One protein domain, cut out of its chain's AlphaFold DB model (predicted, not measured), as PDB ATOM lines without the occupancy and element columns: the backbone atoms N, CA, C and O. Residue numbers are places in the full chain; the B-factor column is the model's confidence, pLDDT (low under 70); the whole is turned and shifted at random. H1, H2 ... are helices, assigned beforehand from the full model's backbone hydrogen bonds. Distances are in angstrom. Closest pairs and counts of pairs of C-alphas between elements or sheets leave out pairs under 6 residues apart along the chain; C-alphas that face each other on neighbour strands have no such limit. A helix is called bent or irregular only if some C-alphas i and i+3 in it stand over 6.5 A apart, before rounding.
ATOM      1  N   PHE A  21     157.869 173.766 191.919       80.06
ATOM      2  CA  PHE A  21     158.220 174.460 190.678       80.06
ATOM      3  C   PHE A  21     158.235 173.526 189.464       80.06
ATOM      4  O   PHE A  21     157.657 173.857 188.425       80.06
ATOM      5  N   VAL A  22     158.878 172.360 189.588       83.06
ATOM      6  CA  VAL A  22     158.982 171.374 188.503       83.06
ATOM      7  C   VAL A  22     157.600 170.841 188.131       83.06
ATOM      8  O   VAL A  22     157.237 170.855 186.955       83.06
ATOM      9  N   LEU A  23     156.788 170.446 189.113       80.06
ATOM     10  CA  LEU A  23     155.426 169.969 188.867       80.06
ATOM     11  C   LEU A  23     154.558 171.047 188.214       80.06
ATOM     12  O   LEU A  23     153.891 170.784 187.214       80.06
ATOM     13  N   GLY A  24     154.619 172.277 188.727       79.12
ATOM     14  CA  GLY A  24     153.864 173.397 188.180       79.12
ATOM     15  C   GLY A  24     154.275 173.752 186.752       79.12
ATOM     16  O   GLY A  24     153.427 174.108 185.935       79.12
ATOM     17  N   ARG A  25     155.566 173.624 186.421       78.31
ATOM     18  CA  ARG A  25     156.085 173.948 185.091       78.31
ATOM     19  C   ARG A  25     155.856 172.847 184.055       78.31
ATOM     20  O   ARG A  25     155.571 173.185 182.909       78.31
ATOM     21  N   TYR A  26     156.005 171.575 184.426       75.88
ATOM     22  CA  TYR A  26     156.034 170.461 183.467       75.88
ATOM     23  C   TYR A  26     154.796 169.561 183.501       75.88
ATOM     24  O   TYR A  26     154.388 169.067 182.456       75.88
ATOM     25  N   ALA A  27     154.189 169.346 184.671       76.44
ATOM     26  CA  ALA A  27     153.091 168.389 184.836       76.44
ATOM     27  C   ALA A  27     151.701 169.059 184.866       76.44
ATOM     28  O   ALA A  27     150.692 168.422 184.559       76.44
ATOM     29  N   GLY A  28     151.637 170.355 185.188       73.94
ATOM     30  CA  GLY A  28     150.402 171.141 185.202       73.94
ATOM     31  C   GLY A  28     149.690 171.168 186.561       73.94
ATOM     32  O   GLY A  28     150.161 170.618 187.557       73.94
ATOM     33  N   GLY A  29     148.553 171.874 186.614       73.44
ATOM     34  CA  GLY A  29     147.914 172.262 187.881       73.44
ATOM     35  C   GLY A  29     147.384 171.082 188.693       73.44
ATOM     36  O   GLY A  29     147.482 171.087 189.917       73.44
ATOM     37  N   GLY A  30     146.892 170.044 188.009       77.06
ATOM     38  CA  GLY A  30     146.376 168.833 188.649       77.06
ATOM     39  C   GLY A  30     147.451 168.056 189.413       77.06
ATOM     40  O   GLY A  30     147.225 167.661 190.550       77.06
ATOM     41  N   TRP A  31     148.649 167.912 188.840       76.50
ATOM     42  CA  TRP A  31     149.759 167.206 189.487       76.50
ATOM     43  C   TRP A  31     150.306 167.947 190.705       76.50
ATOM     44  O   TRP A  31     150.615 167.323 191.720       76.50
ATOM     45  N   LEU A  32     150.379 169.279 190.632       76.00
ATOM     46  CA  LEU A  32     150.756 170.100 191.781       76.00
ATOM     47  C   LEU A  32     149.749 169.937 192.930       76.00
ATOM     48  O   LEU A  32     150.147 169.796 194.086       76.00
ATOM     49  N   PHE A  33     148.454 169.915 192.607       76.00
ATOM     50  CA  PHE A  33     147.390 169.708 193.582       76.00
ATOM     51  C   PHE A  33     147.466 168.317 194.222       76.00
ATOM     52  O   PHE A  33     147.473 168.224 195.447       76.00
ATOM     53  N   SER A  34     147.616 167.251 193.428       80.19
ATOM     54  CA  SER A  34     147.795 165.885 193.939       80.19
ATOM     55  C   SER A  34     149.016 165.756 194.849       80.19
ATOM     56  O   SER A  34     148.931 165.111 195.890       80.19
ATOM     57  N   PHE A  35     150.131 166.404 194.507       78.25
ATOM     58  CA  PHE A  35     151.330 166.421 195.346       78.25
ATOM     59  C   PHE A  35     151.099 167.141 196.680       78.25
ATOM     60  O   PHE A  35     151.464 166.621 197.733       78.25
ATOM     61  N   CYS A  36     150.438 168.302 196.660       79.00
ATOM     62  CA  CYS A  36     150.087 169.016 197.889       79.00
ATOM     63  C   CYS A  36     149.120 168.203 198.762       79.00
ATOM     64  O   CYS A  36     149.270 168.189 199.978       79.00
ATOM     65  N   LEU A  37     148.173 167.479 198.159       76.62
ATOM     66  CA  LEU A  37     147.251 166.583 198.866       76.62
ATOM     67  C   LEU A  37     147.979 165.395 199.504       76.62
ATOM     68  O   LEU A  37     147.733 165.078 200.667       76.62
ATOM     69  N   LEU A  38     148.912 164.779 198.772       80.88
ATOM     70  CA  LEU A  38     149.741 163.674 199.261       80.88
ATOM     71  C   LEU A  38     150.698 164.091 200.379       80.88
ATOM     72  O   LEU A  38     151.026 163.254 201.211       80.88
ATOM     73  N   LEU A  39     151.137 165.352 200.420       74.94
ATOM     74  CA  LEU A  39     151.910 165.897 201.542       74.94
ATOM     75  C   LEU A  39     151.022 166.370 202.701       74.94
ATOM     76  O   LEU A  39     151.398 166.232 203.865       74.94
ATOM     77  N   GLY A  40     149.838 166.900 202.400       71.38
ATOM     78  CA  GLY A  40     148.877 167.374 203.391       71.38
ATOM     79  C   GLY A  40     148.262 166.242 204.217       71.38
ATOM     80  O   GLY A  40     148.100 166.398 205.423       71.38
ATOM     81  N   LEU A  41     147.980 165.085 203.605       72.81
ATOM     82  CA  LEU A  41     147.438 163.910 204.301       72.81
ATOM     83  C   LEU A  41     148.326 163.425 205.464       72.81
ATOM     84  O   LEU A  41     147.824 163.325 206.583       72.81
ATOM     85  N   PRO A  42     149.627 163.143 205.255       66.50
ATOM     86  CA  PRO A  42     150.516 162.748 206.336       66.50
ATOM     87  C   PRO A  42     150.770 163.901 207.303       66.50
ATOM     88  O   PRO A  42     150.886 163.641 208.490       66.50
ATOM     89  N   ALA A  43     150.786 165.165 206.867       69.25
ATOM     90  CA  ALA A  43     150.884 166.286 207.806       69.25
ATOM     91  C   ALA A  43     149.686 166.330 208.775       69.25
ATOM     92  O   ALA A  43     149.883 166.452 209.980       69.25
ATOM     93  N   LEU A  44     148.458 166.165 208.269       65.69
ATOM     94  CA  LEU A  44     147.234 166.116 209.079       65.69
ATOM     95  C   LEU A  44     147.160 164.856 209.949       65.69
ATOM     96  O   LEU A  44     146.764 164.935 211.109       65.69
ATOM     97  N   GLY A  45     147.573 163.707 209.409       66.25
ATOM     98  CA  GLY A  45     147.655 162.453 210.155       66.25
ATOM     99  C   GLY A  45     148.671 162.528 211.291       66.25
ATOM    100  O   GLY A  45     148.378 162.088 212.396       66.25
ATOM    101  N   LEU A  46     149.822 163.164 211.054       64.31
ATOM    102  CA  LEU A  46     150.872 163.347 212.057       64.31
ATOM    103  C   LEU A  46     150.514 164.371 213.147       64.31
ATOM    104  O   LEU A  46     151.099 164.344 214.228       64.31
ATOM    105  N   LEU A  47     149.548 165.252 212.873       63.16
ATOM    106  CA  LEU A  47     148.998 166.219 213.827       63.16
ATOM    107  C   LEU A  47     147.884 165.630 214.713       63.16
ATOM    108  O   LEU A  47     147.558 166.229 215.736       63.16
ATOM    109  N   SER A  48     147.302 164.478 214.351       61.94
ATOM    110  CA  SER A  48     146.180 163.861 215.070       61.94
ATOM    111  C   SER A  48     146.630 162.683 215.936       61.94
ATOM    112  O   SER A  48     147.098 161.661 215.432       61.94
ATOM    113  N   SER A  49     146.449 162.796 217.255       59.34
ATOM    114  CA  SER A  49     146.826 161.761 218.230       59.34
ATOM    115  C   SER A  49     146.144 160.412 217.990       59.34
ATOM    116  O   SER A  49     146.759 159.375 218.226       59.34
ATOM    117  N   ASP A  50     144.910 160.422 217.488       59.28
ATOM    118  CA  ASP A  50     144.112 159.209 217.272       59.28
ATOM    119  C   ASP A  50     144.561 158.438 216.024       59.28
ATOM    120  O   ASP A  50     144.499 157.211 215.980       59.28
ATOM    121  N   VAL A  51     145.080 159.146 215.014       59.97
ATOM    122  CA  VAL A  51     145.641 158.517 213.809       59.97
ATOM    123  C   VAL A  51     146.982 157.857 214.126       59.97
ATOM    124  O   VAL A  51     147.233 156.757 213.642       59.97
ATOM    125  N   LEU A  52     147.814 158.480 214.974       58.47
ATOM    126  CA  LEU A  52     149.067 157.885 215.461       58.47
ATOM    127  C   LEU A  52     148.833 156.610 216.282       58.47
ATOM    128  O   LEU A  52     149.587 155.643 216.157       58.47
ATOM    129  N   GLU A  53     147.784 156.601 217.099       59.72
ATOM    130  CA  GLU A  53     147.399 155.436 217.894       59.72
ATOM    131  C   GLU A  53     146.878 154.298 216.999       59.72
ATOM    132  O   GLU A  53     147.256 153.141 217.183       59.72
ATOM    133  N   ALA A  54     146.108 154.625 215.954       60.62
ATOM    134  CA  ALA A  54     145.601 153.654 214.983       60.62
ATOM    135  C   ALA A  54     146.700 152.972 214.140       60.62
ATOM    136  O   ALA A  54     146.509 151.844 213.687       60.62
ATOM    137  N   ILE A  55     147.856 153.617 213.944       63.78
ATOM    138  CA  ILE A  55     149.031 153.037 213.259       63.78
ATOM    139  C   ILE A  55     150.022 152.358 214.222       63.78
ATOM    140  O   ILE A  55     151.113 151.969 213.807       63.78
ATOM    141  N   GLY A  56     149.646 152.182 215.494       56.34
ATOM    142  CA  GLY A  56     150.406 151.400 216.472       56.34
ATOM    143  C   GLY A  56     151.573 152.138 217.132       56.34
ATOM    144  O   GLY A  56     152.458 151.490 217.692       56.34
ATOM    145  N   ILE A  57     151.606 153.475 217.082       57.91
ATOM    146  CA  ILE A  57     152.640 154.272 217.755       57.91
ATOM    147  C   ILE A  57     152.177 154.575 219.193       57.91
ATOM    148  O   ILE A  57     151.139 155.211 219.372       57.91
ATOM    149  N   PRO A  58     152.921 154.145 220.231       56.69
ATOM    150  CA  PRO A  58     152.493 154.281 221.622       56.69
ATOM    151  C   PRO A  58     152.449 155.746 222.088       56.69
ATOM    152  O   PRO A  58     153.363 156.524 221.803       56.69
ATOM    153  N   ARG A  59     151.406 156.086 222.866       54.38
ATOM    154  CA  ARG A  59     151.101 157.445 223.362       54.38
ATOM    155  C   ARG A  59     152.136 158.053 224.324       54.38
ATOM    156  O   ARG A  59     152.130 159.260 224.550       54.38
ATOM    157  N   GLU A  60     153.019 157.245 224.913       55.94
ATOM    158  CA  GLU A  60     153.691 157.602 226.177       55.94
ATOM    159  C   GLU A  60     155.144 158.103 226.100       55.94
ATOM    160  O   GLU A  60     155.778 158.289 227.134       55.94
ATOM    161  N   GLY A  61     155.719 158.413 224.941       50.44
ATOM    162  CA  GLY A  61     157.078 158.969 224.961       50.44
ATOM    163  C   GLY A  61     157.473 159.667 223.688       50.44
ATOM    164  O   GLY A  61     157.161 159.131 222.638       50.44
ATOM    165  N   PHE A  62     158.147 160.825 223.833       50.34
ATOM    166  CA  PHE A  62     159.019 161.605 222.916       50.34
ATOM    167  C   PHE A  62     158.598 161.787 221.434       50.34
ATOM    168  O   PHE A  62     158.766 162.857 220.854       50.34
ATOM    169  N   ASN A  63     158.004 160.768 220.837       58.50
ATOM    170  CA  ASN A  63     157.483 160.629 219.494       58.50
ATOM    171  C   ASN A  63     156.413 161.668 219.141       58.50
ATOM    172  O   ASN A  63     156.523 162.258 218.077       58.50
ATOM    173  N   HIS A  64     155.437 161.986 220.002       59.50
ATOM    174  CA  HIS A  64     154.421 163.003 219.662       59.50
ATOM    175  C   HIS A  64     155.019 164.395 219.428       59.50
ATOM    176  O   HIS A  64     154.665 165.066 218.460       59.50
ATOM    177  N   LEU A  65     155.974 164.802 220.269       61.47
ATOM    178  CA  LEU A  65     156.707 166.055 220.092       61.47
ATOM    179  C   LEU A  65     157.598 166.014 218.845       61.47
ATOM    180  O   LEU A  65     157.670 167.008 218.128       61.47
ATOM    181  N   GLY A  66     158.228 164.872 218.557       63.88
ATOM    182  CA  GLY A  66     159.031 164.665 217.348       63.88
ATOM    183  C   GLY A  66     158.210 164.719 216.053       63.88
ATOM    184  O   GLY A  66     158.611 165.392 215.107       63.88
ATOM    185  N   TYR A  67     157.036 164.083 216.018       67.25
ATOM    186  CA  TYR A  67     156.123 164.104 214.870       67.25
ATOM    187  C   TYR A  67     155.510 165.486 214.653       67.25
ATOM    188  O   TYR A  67     155.484 165.978 213.524       67.25
ATOM    189  N   PHE A  68     155.100 166.150 215.736       70.00
ATOM    190  CA  PHE A  68     154.625 167.526 215.674       70.00
ATOM    191  C   PHE A  68     155.730 168.461 215.168       70.00
ATOM    192  O   PHE A  68     155.520 169.201 214.207       70.00
ATOM    193  N   ALA A  69     156.945 168.359 215.717       68.25
ATOM    194  CA  ALA A  69     158.101 169.125 215.263       68.25
ATOM    195  C   ALA A  69     158.431 168.852 213.787       68.25
ATOM    196  O   ALA A  69     158.638 169.791 213.027       68.25
ATOM    197  N   PHE A  70     158.415 167.597 213.338       70.81
ATOM    198  CA  PHE A  70     158.646 167.258 211.933       70.81
ATOM    199  C   PHE A  70     157.560 167.842 211.015       70.81
ATOM    200  O   PHE A  70     157.867 168.444 209.983       70.81
ATOM    201  N   SER A  71     156.287 167.740 211.407       71.50
ATOM    202  CA  SER A  71     155.182 168.313 210.633       71.50
ATOM    203  C   SER A  71     155.284 169.841 210.507       71.50
ATOM    204  O   SER A  71     155.088 170.399 209.427       71.50
ATOM    205  N   MET A  72     155.662 170.514 211.595       75.94
ATOM    206  CA  MET A  72     155.673 171.970 211.699       75.94
ATOM    207  C   MET A  72     156.948 172.587 211.117       75.94
ATOM    208  O   MET A  72     156.889 173.648 210.498       75.94
ATOM    209  N   PHE A  73     158.093 171.921 211.272       78.38
ATOM    210  CA  PHE A  73     159.388 172.419 210.811       78.38
ATOM    211  C   PHE A  73     159.819 171.877 209.451       78.38
ATOM    212  O   PHE A  73     160.716 172.462 208.866       78.38
ATOM    213  N   VAL A  74     159.217 170.812 208.913       76.81
ATOM    214  CA  VAL A  74     159.630 170.244 207.612       76.81
ATOM    215  C   VAL A  74     158.472 170.214 206.621       76.81
ATOM    216  O   VAL A  74     158.569 170.807 205.544       76.81
ATOM    217  N   LEU A  75     157.356 169.575 206.984       77.62
ATOM    218  CA  LEU A  75     156.216 169.392 206.074       77.62
ATOM    219  C   LEU A  75     155.503 170.704 205.744       77.62
ATOM    220  O   LEU A  75     155.280 170.980 204.568       77.62
ATOM    221  N   MET A  76     155.170 171.532 206.740       80.88
ATOM    222  CA  MET A  76     154.500 172.814 206.491       80.88
ATOM    223  C   MET A  76     155.339 173.771 205.627       80.88
ATOM    224  O   MET A  76     154.812 174.259 204.624       80.88
ATOM    225  N   PRO A  77     156.633 174.013 205.925       81.75
ATOM    226  CA  PRO A  77     157.490 174.827 205.066       81.75
ATOM    227  C   PRO A  77     157.640 174.247 203.658       81.75
ATOM    228  O   PRO A  77     157.604 174.995 202.683       81.75
ATOM    229  N   GLY A  78     157.752 172.920 203.530       82.19
ATOM    230  CA  GLY A  78     157.814 172.266 202.226       82.19
ATOM    231  C   GLY A  78     156.528 172.412 201.421       82.19
ATOM    232  O   GLY A  78     156.578 172.738 200.238       82.19
ATOM    233  N   MET A  79     155.369 172.269 202.057       82.88
ATOM    234  CA  MET A  79     154.076 172.475 201.408       82.88
ATOM    235  C   MET A  79     153.888 173.939 200.990       82.88
ATOM    236  O   MET A  79     153.480 174.207 199.862       82.88
ATOM    237  N   ALA A  80     154.260 174.892 201.849       83.81
ATOM    238  CA  ALA A  80     154.231 176.315 201.521       83.81
ATOM    239  C   ALA A  80     155.143 176.640 200.325       83.81
ATOM    240  O   ALA A  80     154.707 177.296 199.375       83.81
ATOM    241  N   GLY A  81     156.375 176.124 200.327       82.44
ATOM    242  CA  GLY A  81     157.301 176.245 199.201       82.44
ATOM    243  C   GLY A  81     156.723 175.652 197.916       82.44
ATOM    244  O   GLY A  81     156.720 176.307 196.874       82.44
ATOM    245  N   ALA A  82     156.152 174.448 197.994       82.44
ATOM    246  CA  ALA A  82     155.575 173.764 196.843       82.44
ATOM    247  C   ALA A  82     154.405 174.535 196.219       82.44
ATOM    248  O   ALA A  82     154.340 174.663 194.997       82.44
ATOM    249  N   ILE A  83     153.513 175.093 197.042       84.62
ATOM    250  CA  ILE A  83     152.363 175.878 196.579       84.62
ATOM    251  C   ILE A  83     152.831 177.165 195.892       84.62
ATOM    252  O   ILE A  83     152.414 177.450 194.769       84.62
ATOM    253  N   VAL A  84     153.719 177.930 196.536       87.75
ATOM    254  CA  VAL A  84     154.187 179.221 196.007       87.75
ATOM    255  C   VAL A  84     154.957 179.023 194.703       87.75
ATOM    256  O   VAL A  84     154.621 179.616 193.676       87.75
ATOM    257  N   PHE A  85     155.969 178.156 194.710       86.56
ATOM    258  CA  PHE A  85     156.814 177.949 193.538       86.56
ATOM    259  C   PHE A  85     156.120 177.144 192.442       86.56
ATOM    260  O   PHE A  85     156.345 177.407 191.259       86.56
ATOM    261  N   GLY A  86     155.223 176.228 192.800       83.88
ATOM    262  CA  GLY A  86     154.358 175.564 191.835       83.88
ATOM    263  C   GLY A  86     153.384 176.514 191.156       83.88
ATOM    264  O   GLY A  86     153.227 176.441 189.938       83.88
ATOM    265  N   GLY A  87     152.820 177.476 191.891       83.56
ATOM    266  CA  GLY A  87     152.030 178.567 191.320       83.56
ATOM    267  C   GLY A  87     152.830 179.404 190.317       83.56
ATOM    268  O   GLY A  87     152.347 179.683 189.219       83.56
ATOM    269  N   ILE A  88     154.087 179.735 190.635       85.75
ATOM    270  CA  ILE A  88     154.995 180.438 189.709       85.75
ATOM    271  C   ILE A  88     155.287 179.583 188.464       85.75
ATOM    272  O   ILE A  88     155.271 180.098 187.343       85.75
ATOM    273  N   GLY A  89     155.543 178.283 188.642       81.50
ATOM    274  CA  GLY A  89     155.763 177.335 187.548       81.50
ATOM    275  C   GLY A  89     154.569 177.272 186.594       81.50
ATOM    276  O   GLY A  89     154.746 177.411 185.381       81.50
ATOM    277  N   LEU A  90     153.359 177.172 187.153       83.31
ATOM    278  CA  LEU A  90     152.091 177.166 186.417       83.31
ATOM    279  C   LEU A  90     151.854 178.466 185.665       83.31
ATOM    280  O   LEU A  90     151.502 178.446 184.489       83.31
ATOM    281  N   TRP A  91     152.078 179.597 186.327       82.75
ATOM    282  CA  TRP A  91     151.927 180.913 185.721       82.75
ATOM    283  C   TRP A  91     152.898 181.127 184.555       82.75
ATOM    284  O   TRP A  91     152.530 181.682 183.522       82.75
ATOM    285  N   ARG A  92     154.142 180.644 184.674       82.69
ATOM    286  CA  ARG A  92     155.097 180.677 183.559       82.69
ATOM    287  C   ARG A  92     154.680 179.751 182.421       82.69
ATOM    288  O   ARG A  92     154.833 180.126 181.265       82.69
ATOM    289  N   ALA A  93     154.185 178.553 182.726       80.50
ATOM    290  CA  ALA A  93     153.723 177.610 181.711       80.50
ATOM    291  C   ALA A  93     152.480 178.126 180.963       80.50
ATOM    292  O   ALA A  93     152.390 177.975 179.745       80.50
ATOM    293  N   SER A  94     151.552 178.786 181.661       80.62
ATOM    294  CA  SER A  94     150.336 179.334 181.053       80.62
ATOM    295  C   SER A  94     150.614 180.523 180.135       80.62
ATOM    296  O   SER A  94     149.975 180.637 179.092       80.62
ATOM    297  N   ARG A  95     151.591 181.377 180.472       81.00
ATOM    298  CA  ARG A  95     152.020 182.469 179.583       81.00
ATOM    299  C   ARG A  95     152.622 181.960 178.275       81.00
ATOM    300  O   ARG A  95     152.242 182.455 177.227       81.00
ATOM    301  N   VAL A  96     153.478 180.938 178.335       78.38
ATOM    302  CA  VAL A  96     154.086 180.350 177.126       78.38
ATOM    303  C   VAL A  96     153.023 179.757 176.198       78.38
ATOM    304  O   VAL A  96     153.050 180.030 175.005       78.38
ATOM    305  N   ARG A  97     152.041 179.021 176.739       70.94
ATOM    306  CA  ARG A  97     150.931 178.482 175.931       70.94
ATOM    307  C   ARG A  97     150.087 179.574 175.278       70.94
ATOM    308  O   ARG A  97     149.661 179.424 174.142       70.94
ATOM    309  N   ARG A  98     149.863 180.685 175.983       72.94
ATOM    310  CA  ARG A  98     149.087 181.811 175.455       72.94
ATOM    311  C   ARG A  98     149.780 182.472 174.260       72.94
ATOM    312  O   ARG A  98     149.101 182.861 173.321       72.94
ATOM    313  N   ASP A  99     151.107 182.556 174.275       68.38
ATOM    314  CA  ASP A  99     151.883 183.110 173.159       68.38
ATOM    315  C   ASP A  99     151.910 182.172 171.931       68.38
ATOM    316  O   ASP A  99     152.032 182.654 170.805       68.38
ATOM    317  N   GLU A 100     151.776 180.854 172.125       69.00
ATOM    318  CA  GLU A 100     151.649 179.869 171.036       69.00
ATOM    319  C   GLU A 100     150.264 179.904 170.377       69.00
ATOM    320  O   GLU A 100     150.194 179.890 169.155       69.00
ATOM    321  N   ASP A 101     149.183 180.034 171.154       65.69
ATOM    322  CA  ASP A 101     147.808 180.113 170.621       65.69
ATOM    323  C   ASP A 101     147.521 181.411 169.838       65.69
ATOM    324  O   ASP A 101     146.525 181.500 169.123       65.69
ATOM    325  N   THR A 102     148.359 182.444 169.991       67.50
ATOM    326  CA  THR A 102     148.172 183.738 169.304       67.50
ATOM    327  C   THR A 102     148.952 183.840 167.981       67.50
ATOM    328  O   THR A 102     148.926 184.897 167.347       67.50
ATOM    329  N   LYS A 103     149.669 182.784 167.573       54.81
ATOM    330  CA  LYS A 103     150.389 182.696 166.291       54.81
ATOM    331  C   LYS A 103     149.629 181.850 165.280       54.81
ATOM    332  O   LYS A 103     149.694 182.222 164.089       54.81
TER     333      LYS A 103
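This is residues 21 to 103 of the 103 residues of an uncharacterized protein of Roseovarius sp. JS7-11 (UniProt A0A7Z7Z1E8). Helix H2 and the longer, bent H4 lie side by side, running opposite ways; short H1 packs on H4b, short H3 lies at H2's far end, and residues 95 to 103 stick out. The printed part has 83 residues with four named helices, H1 to H4, all helix, only just loose, close to extended: radius of gyration of the C-alphas 17.7 A, spans 65 by 21 by 13 A.

H1, residues 21 to 27, begins at C-alpha 21 (158.220, 174.460, 190.678). H2, residues 29 to 47, is 26.7 A long; H3 is residues 49 to 54. H4, residues 63 to 101, assigned as one helix by its hydrogen bonds, is bent, with C-alphas 73 and 76 6.5 A apart; its arms are H4a, residues 63 to 73, 14.8 A, and H4b, residues 76 to 101, 37.2 A, ending at C-alpha 101 (147.808, 180.113, 170.621).

H2 touches H4b at a shallow tilt of 8 degrees, opposite ways, closest C-alphas Cys 36 and Met 79, 6.3 A. H1 touches residues 82 to 93 of H4b, closest C-alphas Phe 21 and Gly 86, 4.2 A. Every O i to N i+4 pair is within hydrogen-bond range in H1, H3, H4a and H4b; in H2, 14 of 15.

The printed part has no cut and no long link; pLDDT is under 70 at residues 42 to 67, 69 and 99 to 103.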